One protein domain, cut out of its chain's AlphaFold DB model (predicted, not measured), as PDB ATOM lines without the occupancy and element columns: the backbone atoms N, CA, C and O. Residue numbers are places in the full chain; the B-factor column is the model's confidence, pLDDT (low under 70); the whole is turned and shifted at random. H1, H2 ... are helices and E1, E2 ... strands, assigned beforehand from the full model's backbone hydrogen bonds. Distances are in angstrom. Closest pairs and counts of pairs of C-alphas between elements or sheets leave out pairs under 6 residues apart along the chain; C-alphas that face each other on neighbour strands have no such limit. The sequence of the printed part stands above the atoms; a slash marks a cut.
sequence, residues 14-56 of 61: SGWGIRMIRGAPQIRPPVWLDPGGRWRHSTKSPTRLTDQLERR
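What this domain is: This is residues 14 to 56 of the 61 residues of an uncharacterized protein of Agromyces sp. Root81 (UniProt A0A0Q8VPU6). A narrow rod: the two-strand hairpin E1 and E2 makes one part, an unnamed stretch, residues 29 to 45, folds back along E2, and the short helix H1 extends the rod beyond the hairpin's turn. The printed part has 43 residues, in the order E1, E2, H1, with an antiparallel sheet E1 - E2. The class is mixed, with under half of the residues in named elements. It is loose, with a radius of gyration of the C-alphas of 11.9 A and spans of 36 by 16 by 14 A.

Where its parts are: Find C-alpha 17 at (20.221, 16.352, -26.992), where E1, residues 17 to 21, begins its 12.8 A. E2, residues 24 to 28, covers 13.4 A. H1, residues 46 to 55, runs 14.0 A to C-alpha 55 at (25.464, 14.954, -52.679).

How they stand to each other: In the hairpin, E1 and E2 are antiparallel at 153 degrees; look for N 19 and O 26, 3.0 A apart, within hydrogen-bond range. Residues 26 to 27 of E2 also pair, antiparallel, with residues 40 to 41. The closest C-alphas of E2 and H1 are those of Ala 24 and Arg 48, 5.4 A apart; E1 and H1 are apart. In H1 every O i to N i+4 pair is within hydrogen-bond range.

The domain as a whole: The C-alphas of Trp 32 and Glu 54 are the two farthest apart, 36.1 A. The link E2 to H1 is long; the printed part has no cut, and no printed residue is under 70 in pLDDT.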
ATOM      1  N   SER A  14      18.655  21.193 -19.770       76.69
ATOM      2  CA  SER A  14      17.603  21.616 -20.701       76.69
ATOM      3  C   SER A  14      16.787  20.456 -21.292       76.69
ATOM      4  O   SER A  14      15.735  20.684 -21.890       76.69
ATOM      5  N   GLY A  15      17.274  19.217 -21.164       84.50
ATOM      6  CA  GLY A  15      16.670  18.020 -21.753       84.50
ATOM      7  C   GLY A  15      16.880  17.902 -23.266       84.50
ATOM      8  O   GLY A  15      16.466  16.909 -23.865       84.50
ATOM      9  N   TRP A  16      17.535  18.883 -23.892       87.25
ATOM     10  CA  TRP A  16      17.881  18.838 -25.305       87.25
ATOM     11  C   TRP A  16      19.113  17.962 -25.521       87.25
ATOM     12  O   TRP A  16      20.131  18.107 -24.850       87.25
ATOM     13  N   GLY A  17      19.045  17.066 -26.502       88.69
ATOM     14  CA  GLY A  17      20.221  16.352 -26.992       88.69
ATOM     15  C   GLY A  17      20.845  17.103 -28.159       88.69
ATOM     16  O   GLY A  17      20.138  17.471 -29.093       88.69
ATOM     17  N   ILE A  18      22.163  17.287 -28.153       87.38
ATOM     18  CA  ILE A  18      22.912  17.826 -29.295       87.38
ATOM     19  C   ILE A  18      24.032  16.841 -29.625       87.38
ATOM     20  O   ILE A  18      24.765  16.414 -28.737       87.38
ATOM     21  N   ARG A  19      24.166  16.462 -30.899       87.69
ATOM     22  CA  ARG A  19      25.282  15.638 -31.385       87.69
ATOM     23  C   ARG A  19      25.757  16.117 -32.748       87.69
ATOM     24  O   ARG A  19      24.960  16.630 -33.530       87.69
ATOM     25  N   MET A  20      27.028  15.901 -33.060       88.38
ATOM     26  CA  MET A  20      27.605  16.222 -34.366       88.38
ATOM     27  C   MET A  20      27.685  14.962 -35.223       88.38
ATOM     28  O   MET A  20      28.227  13.952 -34.787       88.38
ATOM     29  N   ILE A  21      27.157  15.011 -36.446       87.19
ATOM     30  CA  ILE A  21      27.238  13.920 -37.423       87.19
ATOM     31  C   ILE A  21      27.710  14.522 -38.745       87.19
ATOM     32  O   ILE A  21      27.009  15.354 -39.317       87.19
ATOM     33  N   ARG A  22      28.892  14.109 -39.225       82.62
ATOM     34  CA  ARG A  22      29.509  14.618 -40.470       82.62
ATOM     35  C   ARG A  22      29.571  16.154 -40.522       82.62
ATOM     36  O   ARG A  22      29.116  16.774 -41.469       82.62
ATOM     37  N   GLY A  23      30.038  16.779 -39.440       82.69
ATOM     38  CA  GLY A  23      30.153  18.242 -39.355       82.69
ATOM     39  C   GLY A  23      28.826  19.004 -39.212       82.69
ATOM     40  O   GLY A  23      28.845  20.216 -39.023       82.69
ATOM     41  N   ALA A  24      27.676  18.322 -39.219       83.88
ATOM     42  CA  ALA A  24      26.368  18.938 -39.022       83.88
ATOM     43  C   ALA A  24      25.772  18.583 -37.645       83.88
ATOM     44  O   ALA A  24      25.764  17.408 -37.261       83.88
ATOM     45  N   PRO A  25      25.207  19.555 -36.906       85.50
ATOM     46  CA  PRO A  25      24.510  19.272 -35.663       85.50
ATOM     47  C   PRO A  25      23.159  18.598 -35.923       85.50
ATOM     48  O   PRO A  25      22.359  19.020 -36.770       85.50
ATOM     49  N   GLN A  26      22.883  17.568 -35.133       89.56
ATOM     50  CA  GLN A  26      21.554  17.022 -34.912       89.56
ATOM     51  C   GLN A  26      21.091  17.378 -33.503       89.56
ATOM     52  O   GLN A  26      21.870  17.352 -32.551       89.56
ATOM     53  N   ILE A  27      19.805  17.690 -33.396       88.50
ATOM     54  CA  ILE A  27      19.147  18.132 -32.176       88.50
ATOM     55  C   ILE A  27      18.030  17.134 -31.860       88.50
ATOM     56  O   ILE A  27      17.290  16.715 -32.756       88.50
ATOM     57  N   ARG A  28      17.917  16.739 -30.595       90.81
ATOM     58  CA  ARG A  28      16.824  15.928 -30.058       90.81
ATOM     59  C   ARG A  28      16.037  16.770 -29.050       90.81
ATOM     60  O   ARG A  28      16.663  17.280 -28.119       90.81
ATOM     61  N   PRO A  29      14.710  16.909 -29.207       89.06
ATOM     62  CA  PRO A  29      13.894  17.634 -28.245       89.06
ATOM     63  C   PRO A  29      13.830  16.911 -26.892       89.06
ATOM     64  O   PRO A  29      14.008  15.689 -26.846       89.06
ATOM     65  N   PRO A  30      13.526  17.631 -25.803       88.31
ATOM     66  CA  PRO A  30      13.190  17.023 -24.525       88.31
ATOM     67  C   PRO A  30      11.920  16.171 -24.623       88.31
ATOM     68  O   PRO A  30      11.049  16.424 -25.458       88.31
ATOM     69  N   VAL A  31      11.775  15.216 -23.704       87.62
ATOM     70  CA  VAL A  31      10.657  14.251 -23.677       87.62
ATOM     71  C   VAL A  31       9.274  14.897 -23.585       87.62
ATOM     72  O   VAL A  31       8.310  14.336 -24.089       87.62
ATOM     73  N   TRP A  32       9.168  16.084 -22.982       88.25
ATOM     74  CA  TRP A  32       7.907  16.825 -22.890       88.25
ATOM     75  C   TRP A  32       7.486  17.458 -24.225       88.25
ATOM     76  O   TRP A  32       6.315  17.774 -24.401       88.25
ATOM     77  N   LEU A  33       8.424  17.642 -25.161       87.88
ATOM     78  CA  LEU A  33       8.177  18.229 -26.480       87.88
ATOM     79  C   LEU A  33       8.072  17.165 -27.580       87.88
ATOM     80  O   LEU A  33       7.236  17.273 -28.471       87.88
ATOM     81  N   ASP A  34       8.927  16.144 -27.534       85.50
ATOM     82  CA  ASP A  34       8.883  14.991 -28.439       85.50
ATOM     83  C   ASP A  34       9.161  13.719 -27.624       85.50
ATOM     84  O   ASP A  34      10.327  13.342 -27.451       85.50
ATOM     85  N   PRO A  35       8.113  13.037 -27.123       85.00
ATOM     86  CA  PRO A  35       8.265  11.784 -26.382       85.00
ATOM     87  C   PRO A  35       8.979  10.698 -27.197       85.00
ATOM     88  O   PRO A  35       9.610   9.810 -26.631       85.00
ATOM     89  N   GLY A  36       8.920  10.784 -28.532       87.38
ATOM     90  CA  GLY A  36       9.611   9.869 -29.437       87.38
ATOM     91  C   GLY A  36      11.122  10.092 -29.511       87.38
ATOM     92  O   GLY A  36      11.822   9.275 -30.111       87.38
ATOM     93  N   GLY A  37      11.647  11.186 -28.943       86.00
ATOM     94  CA  GLY A  37      13.086  11.423 -28.820       86.00
ATOM     95  C   GLY A  37      13.833  11.373 -30.154       86.00
ATOM     96  O   GLY A  37      14.992  10.945 -30.209       86.00
ATOM     97  N   ARG A  38      13.179  11.769 -31.252       88.81
ATOM     98  CA  ARG A  38      13.758  11.642 -32.590       88.81
ATOM     99  C   ARG A  38      14.839  12.693 -32.806       88.81
ATOM    100  O   ARG A  38      14.626  13.888 -32.615       88.81
ATOM    101  N   TRP A  39      15.993  12.243 -33.285       89.75
ATOM    102  CA  TRP A  39      17.056  13.130 -33.743       89.75
ATOM    103  C   TRP A  39      16.659  13.801 -35.054       89.75
ATOM    104  O   TRP A  39      16.301  13.132 -36.026       89.75
ATOM    105  N   ARG A  40      16.754  15.128 -35.092       87.31
ATOM    106  CA  ARG A  40      16.462  15.944 -36.272       87.31
ATOM    107  C   ARG A  40      17.704  16.733 -36.643       87.31
ATOM    108  O   ARG A  40      18.393  17.275 -35.784       87.31
ATOM    109  N   HIS A  41      18.015  16.792 -37.929       84.81
ATOM    110  CA  HIS A  41      19.075  17.673 -38.403       84.81
ATOM    111  C   HIS A  41      18.679  19.133 -38.191       84.81
ATOM    112  O   HIS A  41      17.529  19.495 -38.442       84.81
ATOM    113  N   SER A  42      19.640  19.981 -37.817       79.62
ATOM    114  CA  SER A  42      19.416  21.424 -37.874       79.62
ATOM    115  C   SER A  42      19.111  21.841 -39.318       79.62
ATOM    116  O   SER A  42      19.820  21.464 -40.259       79.62
ATOM    117  N   THR A  43      18.025  22.588 -39.510       74.06
ATOM    118  CA  THR A  43      17.555  23.018 -40.838       74.06
ATOM    119  C   THR A  43      18.491  24.049 -41.474       74.06
ATOM    120  O   THR A  43      18.545  24.151 -42.692       74.06
ATOM    121  N   LYS A  44      19.247  24.802 -40.663       76.06
ATOM    122  CA  LYS A  44      20.058  25.955 -41.098       76.06
ATOM    123  C   LYS A  44      21.573  25.724 -40.997       76.06
ATOM    124  O   LYS A  44      22.329  26.682 -41.073       76.06
ATOM    125  N   SER A  45      22.036  24.488 -40.787       77.25
ATOM    126  CA  SER A  45      23.478  24.196 -40.711       77.25
ATOM    127  C   SER A  45      24.146  24.389 -42.086       77.25
ATOM    128  O   SER A  45      23.794  23.648 -43.005       77.25
ATOM    129  N   PRO A  46      25.117  25.314 -42.239       77.75
ATOM    130  CA  PRO A  46      25.799  25.545 -43.515       77.75
ATOM    131  C   PRO A  46      26.518  24.297 -44.026       77.75
ATOM    132  O   PRO A  46      26.322  23.917 -45.171       77.75
ATOM    133  N   THR A  47      27.242  23.590 -43.151       79.06
ATOM    134  CA  THR A  47      27.938  22.336 -43.483       79.06
ATOM    135  C   THR A  47      26.992  21.300 -44.076       79.06
ATOM    136  O   THR A  47      27.294  20.706 -45.100       79.06
ATOM    137  N   ARG A  48      25.799  21.131 -43.490       79.94
ATOM    138  CA  ARG A  48      24.782  20.221 -44.030       79.94
ATOM    139  C   ARG A  48      24.293  20.659 -45.412       79.94
ATOM    140  O   ARG A  48      24.067  19.806 -46.261       79.94
ATOM    141  N   LEU A  49      24.040  21.954 -45.600       83.00
ATOM    142  CA  LEU A  49      23.552  22.485 -46.873       83.00
ATOM    143  C   LEU A  49      24.597  22.286 -47.974       83.00
ATOM    144  O   LEU A  49      24.235  21.833 -49.055       83.00
ATOM    145  N   THR A  50      25.875  22.530 -47.672       83.31
ATOM    146  CA  THR A  50      26.995  22.222 -48.570       83.31
ATOM    147  C   THR A  50      27.041  20.730 -48.894       83.31
ATOM    148  O   THR A  50      26.947  20.375 -50.064       83.31
ATOM    149  N   ASP A  51      27.027  19.853 -47.881       80.44
ATOM    150  CA  ASP A  51      26.954  18.393 -48.059       80.44
ATOM    151  C   ASP A  51      25.773  17.971 -48.954       80.44
ATOM    152  O   ASP A  51      25.885  17.038 -49.743       80.44
ATOM    153  N   GLN A  52      24.605  18.614 -48.830       80.62
ATOM    154  CA  GLN A  52      23.429  18.315 -49.655       80.62
ATOM    155  C   GLN A  52      23.586  18.774 -51.107       80.62
ATOM    156  O   GLN A  52      23.067  18.103 -51.999       80.62
ATOM    157  N   LEU A  53      24.258  19.901 -51.345       84.25
ATOM    158  CA  LEU A  53      24.572  20.381 -52.691       84.25
ATOM    159  C   LEU A  53      25.611  19.482 -53.363       84.25
ATOM    160  O   LEU A  53      25.423  19.126 -54.518       84.25
ATOM    161  N   GLU A  54      26.638  19.050 -52.631       82.19
ATOM    162  CA  GLU A  54      27.653  18.110 -53.125       82.19
ATOM    163  C   GLU A  54      27.079  16.706 -53.373       82.19
ATOM    164  O   GLU A  54      27.465  16.027 -54.320       82.19
ATOM    165  N   ARG A  55      26.140  16.256 -52.529       75.81
ATOM    166  CA  ARG A  55      25.464  14.954 -52.679       75.81
ATOM    167  C   ARG A  55      24.344  14.959 -53.706       75.81
ATOM    168  O   ARG A  55      23.925  13.871 -54.100       75.81
ATOM    169  N   ARG A  56      23.813  16.124 -54.103       71.75
ATOM    170  CA  ARG A  56      22.964  16.189 -55.295       71.75
ATOM    171  C   ARG A  56      23.879  15.770 -56.441       71.75
ATOM    172  O   ARG A  56      24.822  16.503 -56.725       71.75
TER     173      ARG A  56